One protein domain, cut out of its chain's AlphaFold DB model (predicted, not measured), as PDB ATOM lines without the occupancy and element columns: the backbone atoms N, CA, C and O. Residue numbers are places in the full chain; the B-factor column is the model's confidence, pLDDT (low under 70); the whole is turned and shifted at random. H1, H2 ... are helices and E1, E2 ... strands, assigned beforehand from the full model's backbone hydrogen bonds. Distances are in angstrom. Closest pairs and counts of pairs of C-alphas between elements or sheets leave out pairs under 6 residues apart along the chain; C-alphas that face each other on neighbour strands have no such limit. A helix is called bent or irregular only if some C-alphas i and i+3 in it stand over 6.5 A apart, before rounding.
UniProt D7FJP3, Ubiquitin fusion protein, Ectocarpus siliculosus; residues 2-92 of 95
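Overview. This is residues 2 to 92 of the 95 residues of the protein "Ubiquitin fusion protein" of Ectocarpus siliculosus (UniProt D7FJP3). A narrow, twisted ribbon of three strands, E1, E2 and E3, has the helix H1 lying lengthwise over one face, two layers in all. The short helix H2 only grazes this sheet, and a long stretch with no named element, residues 57 to 79, runs back from the end of E2 to the start of E3. The printed part has 91 residues with two named helices and three named strands, in the order H1, E1, H2, E2, E3; the sheet's order is E1, E2, E3, mixed, and the class is mixed, helices and strands. The whole is only just loose, close to compact, with a radius of gyration of the C-alphas of 14.9 A, and elongated, spanning 46 by 24 by 23 A.

Arrangement. H1, residues 2 to 15, is on the sheet of E1, residues 20 to 25, E2, residues 45 to 56, and E3, residues 80 to 88. Its height over the sheet is 9.7 A, and it lies over E2 and E3, along the strands at 6 degrees to E2 on the local plane. The closest C-alphas of H1 and E3 are those of Met 7 and Trp 84, 6.9 A apart. E1 and E2 are antiparallel at 150 degrees, with N 24 and O 52 within hydrogen-bond range at 2.8 A. H2, residues 28 to 34, only grazes the sheet with its residues 28 to 32; the C-alphas of Val 28 and Arg 48, the closest of H2 and E2, are 6.8 A apart. E2 and E3 are parallel at 16 degrees, with N 83 and O 47 at 2.8 A. In H2 every O i to N i+4 pair is within hydrogen-bond range, in H1 8 of 10.

Along the chain. H1 begins at C-alpha 2, (375.204, 317.357, 298.737), and is only just irregular: C-alphas 10 and 13 are 6.9 A apart. E2 measures 35.0 A from first to last C-alpha, E3 26.9 A, H1 19.7 A, E1 16.4 A and H2 9.8 A. E3 ends at C-alpha 88, (365.573, 318.339, 278.587).

Size, cuts and confidence. The C-alphas of Pro 41 and Ala 58 are the two farthest apart, 46.6 A. The printed part has no cut, and the link from E2 to E3 is long, 23 residues. Residue 92 has a pLDDT under 70.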
ATOM      1  N   ARG A   2     375.754 316.160 299.374       84.38
ATOM      2  CA  ARG A   2     375.204 317.357 298.737       84.38
ATOM      3  C   ARG A   2     375.010 317.233 297.220       84.38
ATOM      4  O   ARG A   2     373.870 317.279 296.793       84.38
ATOM      5  N   GLU A   3     376.042 316.905 296.435       88.56
ATOM      6  CA  GLU A   3     375.897 316.833 294.961       88.56
ATOM      7  C   GLU A   3     374.822 315.850 294.458       88.56
ATOM      8  O   GLU A   3     374.196 316.099 293.433       88.56
ATOM      9  N   ARG A   4     374.544 314.757 295.185       86.06
ATOM     10  CA  ARG A   4     373.436 313.854 294.827       86.06
ATOM     11  C   ARG A   4     372.080 314.509 295.075       86.06
ATOM     12  O   ARG A   4     371.186 314.379 294.247       86.06
ATOM     13  N   CYS A   5     371.927 315.176 296.218       91.19
ATOM     14  CA  CYS A   5     370.705 315.909 296.531       91.19
ATOM     15  C   CYS A   5     370.508 317.071 295.552       91.19
ATOM     16  O   CYS A   5     369.392 317.264 295.089       91.19
ATOM     17  N   ASP A   6     371.578 317.782 295.192       92.50
ATOM     18  CA  ASP A   6     371.530 318.904 294.251       92.50
ATOM     19  C   ASP A   6     371.077 318.441 292.860       92.50
ATOM     20  O   ASP A   6     370.147 319.018 292.302       92.50
ATOM     21  N   MET A   7     371.654 317.346 292.345       91.12
ATOM     22  CA  MET A   7     371.239 316.752 291.069       91.12
ATOM     23  C   MET A   7     369.749 316.387 291.075       91.12
ATOM     24  O   MET A   7     369.025 316.734 290.145       91.12
ATOM     25  N   VAL A   8     369.278 315.710 292.130       91.00
ATOM     26  CA  VAL A   8     367.862 315.332 292.257       91.00
ATOM     27  C   VAL A   8     366.983 316.574 292.351       91.00
ATOM     28  O   VAL A   8     366.024 316.689 291.605       91.00
ATOM     29  N   THR A   9     367.320 317.530 293.213       94.25
ATOM     30  CA  THR A   9     366.485 318.715 293.469       94.25
ATOM     31  C   THR A   9     366.388 319.612 292.236       94.25
ATOM     32  O   THR A   9     365.345 320.209 291.992       94.25
ATOM     33  N   TYR A  10     367.450 319.684 291.432       94.12
ATOM     34  CA  TYR A  10     367.456 320.452 290.192       94.12
ATOM     35  C   TYR A  10     366.612 319.803 289.081       94.12
ATOM     36  O   TYR A  10     365.851 320.489 288.394       94.12
ATOM     37  N   TRP A  11     366.741 318.486 288.884       94.56
ATOM     38  CA  TRP A  11     366.073 317.792 287.777       94.56
ATOM     39  C   TRP A  11     364.657 317.316 288.099       94.56
ATOM     40  O   TRP A  11     363.824 317.277 287.192       94.56
ATOM     41  N   LEU A  12     364.364 316.977 289.358       94.31
ATOM     42  CA  LEU A  12     363.085 316.392 289.766       94.31
ATOM     43  C   LEU A  12     361.873 317.242 289.346       94.31
ATOM     44  O   LEU A  12     361.000 316.676 288.697       94.31
ATOM     45  N   PRO A  13     361.837 318.579 289.548       94.44
ATOM     46  CA  PRO A  13     360.691 319.384 289.115       94.44
ATOM     47  C   PRO A  13     360.436 319.334 287.600       94.44
ATOM     48  O   PRO A  13     359.307 319.501 287.148       94.44
ATOM     49  N   GLN A  14     361.480 319.121 286.792       94.25
ATOM     50  CA  GLN A  14     361.337 318.998 285.339       94.25
ATOM     51  C   GLN A  14     360.860 317.601 284.936       94.25
ATOM     52  O   GLN A  14     360.044 317.482 284.028       94.25
ATOM     53  N   LEU A  15     361.345 316.556 285.611       94.50
ATOM     54  CA  LEU A  15     360.909 315.176 285.387       94.50
ATOM     55  C   LEU A  15     359.443 314.979 285.805       94.50
ATOM     56  O   LEU A  15     358.685 314.343 285.082       94.50
ATOM     57  N   GLU A  16     359.018 315.587 286.914       94.69
ATOM     58  CA  GLU A  16     357.638 315.518 287.422       94.69
ATOM     59  C   GLU A  16     356.606 316.212 286.518       94.69
ATOM     60  O   GLU A  16     355.406 316.012 286.687       94.69
ATOM     61  N   SER A  17     357.048 316.989 285.522       92.50
ATOM     62  CA  SER A  17     356.145 317.594 284.533       92.50
ATOM     63  C   SER A  17     355.536 316.587 283.546       92.50
ATOM     64  O   SER A  17     354.648 316.955 282.781       92.50
ATOM     65  N   SER A  18     355.996 315.330 283.560       93.62
ATOM     66  CA  SER A  18     355.533 314.254 282.681       93.62
ATOM     67  C   SER A  18     355.199 312.995 283.481       93.62
ATOM     68  O   SER A  18     355.924 312.635 284.407       93.62
ATOM     69  N   ALA A  19     354.132 312.288 283.092       93.44
ATOM     70  CA  ALA A  19     353.715 311.038 283.738       93.44
ATOM     71  C   ALA A  19     354.764 309.925 283.571       93.44
ATOM     72  O   ALA A  19     355.011 309.149 284.494       93.44
ATOM     73  N   PHE A  20     355.411 309.881 282.405       95.19
ATOM     74  CA  PHE A  20     356.526 308.990 282.114       95.19
ATOM     75  C   PHE A  20     357.695 309.785 281.535       95.19
ATOM     76  O   PHE A  20     357.506 310.770 280.819       95.19
ATOM     77  N   ASN A  21     358.918 309.352 281.830       95.06
ATOM     78  CA  ASN A  21     360.134 309.944 281.286       95.06
ATOM     79  C   ASN A  21     361.014 308.850 280.694       95.06
ATOM     80  O   ASN A  21     361.250 307.825 281.331       95.06
ATOM     81  N   VAL A  22     361.557 309.108 279.508       95.38
ATOM     82  CA  VAL A  22     362.658 308.318 278.954       95.38
ATOM     83  C   VAL A  22     363.942 309.001 279.379       95.38
ATOM     84  O   VAL A  22     364.137 310.176 279.068       95.38
ATOM     85  N   ILE A  23     364.805 308.277 280.088       93.50
ATOM     86  CA  ILE A  23     366.070 308.797 280.608       93.50
ATOM     87  C   ILE A  23     367.222 308.040 279.955       93.50
ATOM     88  O   ILE A  23     367.268 306.813 279.970       93.50
ATOM     89  N   TYR A  24     368.177 308.790 279.418       92.25
ATOM     90  CA  TYR A  24     369.406 308.270 278.844       92.25
ATOM     91  C   TYR A  24     370.613 308.915 279.523       92.25
ATOM     92  O   TYR A  24     370.751 310.139 279.549       92.25
ATOM     93  N   PHE A  25     371.518 308.087 280.043       91.06
ATOM     94  CA  PHE A  25     372.816 308.540 280.529       91.06
ATOM     95  C   PHE A  25     373.846 308.414 279.412       91.06
ATOM     96  O   PHE A  25     374.075 307.326 278.879       91.06
ATOM     97  N   VAL A  26     374.470 309.534 279.046       89.19
ATOM     98  CA  VAL A  26     375.483 309.547 277.988       89.19
ATOM     99  C   VAL A  26     376.691 308.725 278.429       89.19
ATOM    100  O   VAL A  26     377.195 308.881 279.540       89.19
ATOM    101  N   ASN A  27     377.173 307.858 277.537       87.88
ATOM    102  CA  ASN A  27     378.387 307.083 277.765       87.88
ATOM    103  C   ASN A  27     379.582 308.007 278.075       87.88
ATOM    104  O   ASN A  27     379.852 308.951 277.329       87.88
ATOM    105  N   VAL A  28     380.308 307.695 279.151       83.00
ATOM    106  CA  VAL A  28     381.389 308.539 279.682       83.00
ATOM    107  C   VAL A  28     382.489 308.781 278.647       83.00
ATOM    108  O   VAL A  28     382.868 309.928 278.450       83.00
ATOM    109  N   GLU A  29     382.935 307.762 277.906       85.94
ATOM    110  CA  GLU A  29     383.996 307.932 276.897       85.94
ATOM    111  C   GLU A  29     383.576 308.876 275.765       85.94
ATOM    112  O   GLU A  29     384.371 309.677 275.267       85.94
ATOM    113  N   ARG A  30     382.311 308.786 275.332       87.12
ATOM    114  CA  ARG A  30     381.763 309.707 274.325       87.12
ATOM    115  C   ARG A  30     381.685 311.124 274.876       87.12
ATOM    116  O   ARG A  30     382.043 312.067 274.173       87.12
ATOM    117  N   TYR A  31     381.244 311.262 276.120       87.44
ATOM    118  CA  TYR A  31     381.115 312.555 276.774       87.44
ATOM    119  C   TYR A  31     382.479 313.220 277.006       87.44
ATOM    120  O   TYR A  31     382.637 314.397 276.698       87.44
ATOM    121  N   GLU A  32     383.501 312.470 277.417       87.38
ATOM    122  CA  GLU A  32     384.872 312.974 277.579       87.38
ATOM    123  C   GLU A  32     385.498 313.451 276.266       87.38
ATOM    124  O   GLU A  32     386.206 314.461 276.247       87.38
ATOM    125  N   LYS A  33     385.214 312.758 275.155       89.12
ATOM    126  CA  LYS A  33     385.654 313.190 273.820       89.12
ATOM    127  C   LYS A  33     384.971 314.485 273.382       89.12
ATOM    128  O   LYS A  33     385.624 315.319 272.759       89.12
ATOM    129  N   ALA A  34     383.686 314.638 273.692       89.81
ATOM    130  CA  ALA A  34     382.898 315.809 273.314       89.81
ATOM    131  C   ALA A  34     383.167 317.029 274.215       89.81
ATOM    132  O   ALA A  34     383.158 318.159 273.735       89.81
ATOM    133  N   ALA A  35     383.425 316.807 275.505       90.19
ATOM    134  CA  ALA A  35     383.626 317.843 276.511       90.19
ATOM    135  C   ALA A  35     384.792 317.459 277.432       90.19
ATOM    136  O   ALA A  35     384.624 316.758 278.437       90.19
ATOM    137  N   ARG A  36     385.993 317.934 277.092       92.62
ATOM    138  CA  ARG A  36     387.195 317.713 277.908       92.62
ATOM    139  C   ARG A  36     387.073 318.448 279.242       92.62
ATOM    140  O   ARG A  36     386.630 319.591 279.280       92.62
ATOM    141  N   LEU A  37     387.513 317.791 280.312       92.94
ATOM    142  CA  LEU A  37     387.559 318.344 281.662       92.94
ATOM    143  C   LEU A  37     388.973 318.168 282.219       92.94
ATOM    144  O   LEU A  37     389.481 317.049 282.273       92.94
ATOM    145  N   THR A  38     389.590 319.270 282.631       94.56
ATOM    146  CA  THR A  38     390.901 319.294 283.290       94.56
ATOM    147  C   THR A  38     390.731 319.966 284.645       94.56
ATOM    148  O   THR A  38     390.144 321.042 284.729       94.56
ATOM    149  N   ILE A  39     391.205 319.312 285.706       95.56
ATOM    150  CA  ILE A  39     391.103 319.785 287.089       95.56
ATOM    151  C   ILE A  39     392.503 319.734 287.693       95.56
ATOM    152  O   ILE A  39     393.177 318.709 287.590       95.56
ATOM    153  N   GLU A  40     392.925 320.832 288.318       96.50
ATOM    154  CA  GLU A  40     394.221 320.955 288.985       96.50
ATOM    155  C   GLU A  40     394.018 321.411 290.441       96.50
ATOM    156  O   GLU A  40     393.408 322.459 290.666       96.50
ATOM    157  N   PRO A  41     394.499 320.640 291.441       95.25
ATOM    158  CA  PRO A  41     395.185 319.345 291.317       95.25
ATOM    159  C   PRO A  41     394.277 318.236 290.753       95.25
ATOM    160  O   PRO A  41     393.058 318.302 290.882       95.25
ATOM    161  N   ALA A  42     394.875 317.214 290.134       97.31
ATOM    162  CA  ALA A  42     394.119 316.112 289.542       97.31
ATOM    163  C   ALA A  42     393.368 315.304 290.623       97.31
ATOM    164  O   ALA A  42     393.976 314.939 291.633       97.31
ATOM    165  N   PRO A  43     392.070 315.008 290.434       96.81
ATOM    166  CA  PRO A  43     391.316 314.154 291.344       96.81
ATOM    167  C   PRO A  43     391.723 312.685 291.212       96.81
ATOM    168  O   PRO A  43     392.019 312.202 290.120       96.81
ATOM    169  N   ASP A  44     391.648 311.954 292.324       97.38
ATOM    170  CA  ASP A  44     391.830 310.500 292.365       97.38
ATOM    171  C   ASP A  44     390.699 309.772 291.619       97.38
ATOM    172  O   ASP A  44     390.906 308.717 291.019       97.38
ATOM    173  N   VAL A  45     389.482 310.329 291.666       94.81
ATOM    174  CA  VAL A  45     388.299 309.797 290.980       94.81
ATOM    175  C   VAL A  45     387.483 310.948 290.404       94.81
ATOM    176  O   VAL A  45     387.093 311.863 291.129       94.81
ATOM    177  N   THR A  46     387.152 310.862 289.116       93.38
ATOM    178  CA  THR A  46     386.177 311.756 288.479       93.38
ATOM    179  C   THR A  46     384.903 310.979 288.172       93.38
ATOM    180  O   THR A  46     384.944 309.930 287.534       93.38
ATOM    181  N   ILE A  47     383.761 311.488 288.628       92.25
ATOM    182  CA  ILE A  47     382.434 310.962 288.296       92.25
ATOM    183  C   ILE A  47     381.757 311.987 287.398       92.25
ATOM    184  O   ILE A  47     381.529 313.113 287.835       92.25
ATOM    185  N   ARG A  48     381.424 311.604 286.163       92.12
ATOM    186  CA  ARG A  48     380.732 312.477 285.207       92.12
ATOM    187  C   ARG A  48     379.408 311.860 284.800       92.12
ATOM    188  O   ARG A  48     379.376 310.731 284.316       92.12
ATOM    189  N   ILE A  49     378.324 312.595 285.017       91.38
ATOM    190  CA  ILE A  49     376.964 312.165 284.686       91.38
ATOM    191  C   ILE A  49     376.342 313.217 283.776       91.38
ATOM    192  O   ILE A  49     376.188 314.369 284.171       91.38
ATOM    193  N   PHE A  50     375.931 312.814 282.578       92.88
ATOM    194  CA  PHE A  50     375.115 313.653 281.710       92.88
ATOM    195  C   PHE A  50     373.799 312.940 281.416       92.88
ATOM    196  O   PHE A  50     373.784 311.897 280.758       92.88
ATOM    197  N   MET A  51     372.705 313.492 281.937       93.38
ATOM    198  CA  MET A  51     371.364 312.928 281.812       93.38
ATOM    199  C   MET A  51     370.581 313.639 280.707       93.38
ATOM    200  O   MET A  51     370.222 314.806 280.845       93.38
ATOM    201  N   ALA A  52     370.268 312.943 279.622       94.00
ATOM    202  CA  ALA A  52     369.302 313.415 278.638       94.00
ATOM    203  C   ALA A  52     367.939 312.784 278.933       94.00
ATOM    204  O   ALA A  52     367.861 311.584 279.195       94.00
ATOM    205  N   PHE A  53     366.868 313.570 278.892       95.31
ATOM    206  CA  PHE A  53     365.527 313.036 279.116       95.31
ATOM    207  C   PHE A  53     364.476 313.724 278.259       95.31
ATOM    208  O   PHE A  53     364.638 314.877 277.858       95.31
ATOM    209  N   ARG A  54     363.383 313.005 278.008       95.50
ATOM    210  CA  ARG A  54     362.147 313.544 277.434       95.50
ATOM    211  C   ARG A  54     360.937 312.964 278.145       95.50
ATOM    212  O   ARG A  54     360.988 311.828 278.619       95.50
ATOM    213  N   GLY A  55     359.860 313.737 278.164       95.56
ATOM    214  CA  GLY A  55     358.562 313.278 278.639       95.56
ATOM    215  C   GLY A  55     357.874 312.449 277.558       95.56
ATOM    216  O   GLY A  55     358.061 312.718 276.371       95.56
ATOM    217  N   ILE A  56     357.115 311.437 277.965       94.69
ATOM    218  CA  ILE A  56     356.223 310.674 277.089       94.69
ATOM    219  C   ILE A  56     354.863 310.513 277.782       94.69
ATOM    220  O   ILE A  56     354.793 310.405 279.007       94.69
ATOM    221  N   ASP A  57     353.788 310.480 276.996       92.94
ATOM    222  CA  ASP A  57     352.416 310.447 277.526       92.94
ATOM    223  C   ASP A  57     352.011 309.068 278.067       92.94
ATOM    224  O   ASP A  57     351.140 308.956 278.930       92.94
ATOM    225  N   ALA A  58     352.651 308.006 277.576       94.69
ATOM    226  CA  ALA A  58     352.378 306.628 277.960       94.69
ATOM    227  C   ALA A  58     353.674 305.820 278.046       94.69
ATOM    228  O   ALA A  58     354.622 306.080 277.308       94.69
ATOM    229  N   TYR A  59     353.699 304.825 278.934       94.06
ATOM    230  CA  TYR A  59     354.815 303.890 279.048       94.06
ATOM    231  C   TYR A  59     355.060 303.150 277.730       94.06
ATOM    232  O   TYR A  59     354.131 302.600 277.137       94.06
ATOM    233  N   ASP A  60     356.328 303.083 277.333       93.94
ATOM    234  CA  ASP A  60     356.785 302.354 276.161       93.94
ATOM    235  C   ASP A  60     357.836 301.318 276.576       93.94
ATOM    236  O   ASP A  60     358.944 301.652 277.001       93.94
ATOM    237  N   LYS A  61     357.473 300.041 276.441       93.56
ATOM    238  CA  LYS A  61     358.336 298.909 276.789       93.56
ATOM    239  C   LYS A  61     359.565 298.815 275.882       93.56
ATOM    240  O   LYS A  61     360.584 298.282 276.311       93.56
ATOM    241  N   GLU A  62     359.491 299.305 274.646       93.38
ATOM    242  CA  GLU A  62     360.629 299.288 273.720       93.38
ATOM    243  C   GLU A  62     361.713 300.295 274.126       93.38
ATOM    244  O   GLU A  62     362.879 300.118 273.776       93.38
ATOM    245  N   LEU A  63     361.344 301.320 274.900       91.38
ATOM    246  CA  LEU A  63     362.265 302.326 275.439       91.38
ATOM    247  C   LEU A  63     362.813 301.952 276.825       91.38
ATOM    248  O   LEU A  63     363.822 302.512 277.258       91.38
ATOM    249  N   ASP A  64     362.190 300.995 277.512       91.25
ATOM    250  CA  ASP A  64     362.608 300.498 278.826       91.25
ATOM    251  C   ASP A  64     363.655 299.380 278.701       91.25
ATOM    252  O   ASP A  64     363.424 298.205 278.990       91.25
ATOM    253  N   THR A  65     364.830 299.748 278.191       89.62
ATOM    254  CA  THR A  65     365.920 298.799 277.908       89.62
ATOM    255  C   THR A  65     367.022 298.801 278.964       89.62
ATOM    256  O   THR A  65     367.961 298.009 278.878       89.62
ATOM    257  N   ALA A  66     366.976 299.730 279.922       84.38
ATOM    258  CA  ALA A  66     368.053 299.934 280.880       84.38
ATOM    259  C   ALA A  66     368.044 298.853 281.968       84.38
ATOM    260  O   ALA A  66     367.022 298.591 282.597       84.38
ATOM    261  N   LYS A  67     369.209 298.270 282.260       83.56
ATOM    262  CA  LYS A  67     369.375 297.396 283.425       83.56
ATOM    263  C   LYS A  67     369.961 298.201 284.570       83.56
ATOM    264  O   LYS A  67     370.988 298.855 284.421       83.56
ATOM    265  N   MET A  68     369.350 298.110 285.749       75.94
ATOM    266  CA  MET A  68     369.845 298.792 286.956       75.94
ATOM    267  C   MET A  68     371.281 298.388 287.317       75.94
ATOM    268  O   MET A  68     372.020 299.152 287.930       75.94
ATOM    269  N   GLU A  69     371.682 297.185 286.916       79.06
ATOM    270  CA  GLU A  69     373.030 296.642 287.068       79.06
ATOM    271  C   GLU A  69     374.092 297.485 286.352       79.06
ATOM    272  O   GLU A  69     375.197 297.637 286.876       79.06
ATOM    273  N   ASP A  70     373.725 298.063 285.202       76.31
ATOM    274  CA  ASP A  70     374.588 298.893 284.358       76.31
ATOM    275  C   ASP A  70     374.737 300.316 284.929       76.31
ATOM    276  O   ASP A  70     375.647 301.060 284.564       76.31
ATOM    277  N   LEU A  71     373.869 300.701 285.872       77.38
ATOM    278  CA  LEU A  71     373.837 302.019 286.505       77.38
ATOM    279  C   LEU A  71     374.621 302.016 287.821       77.38
ATOM    280  O   LEU A  71     374.074 302.234 288.905       77.38
ATOM    281  N   ARG A  72     375.933 301.776 287.740       79.75
ATOM    282  CA  ARG A  72     376.824 301.827 288.910       79.75
ATOM    283  C   ARG A  72     377.827 302.964 288.812       79.75
ATOM    284  O   ARG A  72     378.626 303.039 287.886       79.75
ATOM    285  N   ALA A  73     377.820 303.823 289.828       82.38
ATOM    286  CA  ALA A  73     378.881 304.798 290.021       82.38
ATOM    287  C   ALA A  73     380.168 304.095 290.498       82.38
ATOM    288  O   ALA A  73     380.083 303.138 291.279       82.38
ATOM    289  N   PRO A  74     381.355 304.576 290.092       86.94
ATOM    290  CA  PRO A  74     382.614 304.048 290.599       86.94
ATOM    291  C   PRO A  74     382.761 304.325 292.103       86.94
ATOM    292  O   PRO A  74     382.156 305.248 292.663       86.94
ATOM    293  N   GLY A  75     383.588 303.516 292.769       91.62
ATOM    294  CA  GLY A  75     383.918 303.711 294.179       91.62
ATOM    295  C   GLY A  75     384.588 305.067 294.419       91.62
ATOM    296  O   GLY A  75     385.419 305.510 293.633       91.62
ATOM    297  N   ARG A  76     384.231 305.733 295.521       93.31
ATOM    298  CA  ARG A  76     384.808 307.029 295.909       93.31
ATOM    299  C   ARG A  76     386.016 306.807 296.820       93.31
ATOM    300  O   ARG A  76     385.871 306.172 297.863       93.31
ATOM    301  N   LYS A  77     387.181 307.343 296.453       95.56
ATOM    302  CA  LYS A  77     388.420 307.286 297.246       95.56
ATOM    303  C   LYS A  77     389.252 308.544 296.984       95.56
ATOM    304  O   LYS A  77     389.352 308.948 295.835       95.56
ATOM    305  N   GLY A  78     389.845 309.123 298.031       96.31
ATOM    306  CA  GLY A  78     390.701 310.309 297.912       96.31
ATOM    307  C   GLY A  78     389.935 311.587 297.548       96.31
ATOM    308  O   GLY A  78     388.781 311.760 297.956       96.31
ATOM    309  N   PHE A  79     390.579 312.482 296.801       95.75
ATOM    310  CA  PHE A  79     389.961 313.671 296.225       95.75
ATOM    311  C   PHE A  79     389.067 313.277 295.042       95.75
ATOM    312  O   PHE A  79     389.539 312.836 293.996       95.75
ATOM    313  N   VAL A  80     387.754 313.426 295.219       95.44
ATOM    314  CA  VAL A  80     386.747 313.028 294.228       95.44
ATOM    315  C   VAL A  80     386.112 314.273 293.622       95.44
ATOM    316  O   VAL A  80     385.508 315.067 294.344       95.44
ATOM    317  N   ALA A  81     386.178 314.396 292.300       94.69
ATOM    318  CA  ALA A  81     385.438 315.402 291.550       94.69
ATOM    319  C   ALA A  81     384.151 314.790 290.980       94.69
ATOM    320  O   ALA A  81     384.168 313.699 290.407       94.69
ATOM    321  N   VAL A  82     383.025 315.488 291.135       94.31
ATOM    322  CA  VAL A  82     381.738 315.079 290.560       94.31
ATOM    323  C   VAL A  82     381.234 316.188 289.650       94.31
ATOM    324  O   VAL A  82     380.962 317.291 290.114       94.31
ATOM    325  N   GLU A  83     381.077 315.872 288.371       92.88
ATOM    326  CA  GLU A  83     380.374 316.705 287.401       92.88
ATOM    327  C   GLU A  83     379.033 316.042 287.085       92.88
ATOM    328  O   GLU A  83     378.972 314.858 286.740       92.88
ATOM    329  N   TRP A  84     377.950 316.800 287.197       93.25
ATOM    330  CA  TRP A  84     376.642 316.356 286.747       93.25
ATOM    331  C   TRP A  84     375.970 317.453 285.930       93.25
ATOM    332  O   TRP A  84     376.096 318.641 286.218       93.25
ATOM    333  N   GLY A  85     375.252 317.031 284.900       91.94
ATOM    334  CA  GLY A  85     374.519 317.903 283.999       91.94
ATOM    335  C   GLY A  85     373.462 317.113 283.245       91.94
ATOM    336  O   GLY A  85     373.178 315.952 283.555       91.94
ATOM    337  N   GLY A  86     372.862 317.746 282.250       92.56
ATOM    338  CA  GLY A  86     371.805 317.110 281.491       92.56
ATOM    339  C   GLY A  86     371.080 318.046 280.547       92.56
ATOM    340  O   GLY A  86     371.361 319.244 280.490       92.56
ATOM    341  N   MET A  87     370.139 317.477 279.804       93.88
ATOM    342  CA  MET A  87     369.359 318.185 278.801       93.88
ATOM    343  C   MET A  87     367.925 317.665 278.770       93.88
ATOM    344  O   MET A  87     367.684 316.463 278.646       93.88
ATOM    345  N   ASN A  88     366.980 318.602 278.836       93.94
ATOM    346  CA  ASN A  88     365.573 318.339 278.587       93.94
ATOM    347  C   ASN A  88     365.316 318.401 277.075       93.94
ATOM    348  O   ASN A  88     365.264 319.483 276.489       93.94
ATOM    349  N   LEU A  89     365.154 317.238 276.452       92.94
ATOM    350  CA  LEU A  89     364.942 317.097 275.013       92.94
ATOM    351  C   LEU A  89     363.558 317.584 274.562       92.94
ATOM    352  O   LEU A  89     363.381 317.850 273.380       92.94
ATOM    353  N   ASN A  90     362.600 317.772 275.479       87.56
ATOM    354  CA  ASN A  90     361.304 318.373 275.141       87.56
ATOM    355  C   ASN A  90     361.447 319.845 274.716       87.56
ATOM    356  O   ASN A  90     360.552 320.393 274.081       87.56
ATOM    357  N   ARG A  91     362.547 320.506 275.107       70.25
ATOM    358  CA  ARG A  91     362.802 321.936 274.867       70.25
ATOM    359  C   ARG A  91     363.744 322.206 273.696       70.25
ATOM    360  O   ARG A  91     364.062 323.361 273.441       70.25
ATOM    361  N   VAL A  92     364.195 321.166 272.999       61.72
ATOM    362  CA  VAL A  92     365.018 321.322 271.797       61.72
ATOM    363  C   VAL A  92     364.071 321.527 270.612       61.72
ATOM    364  O   VAL A  92     363.710 320.580 269.913       61.72
TER     365      VAL A  92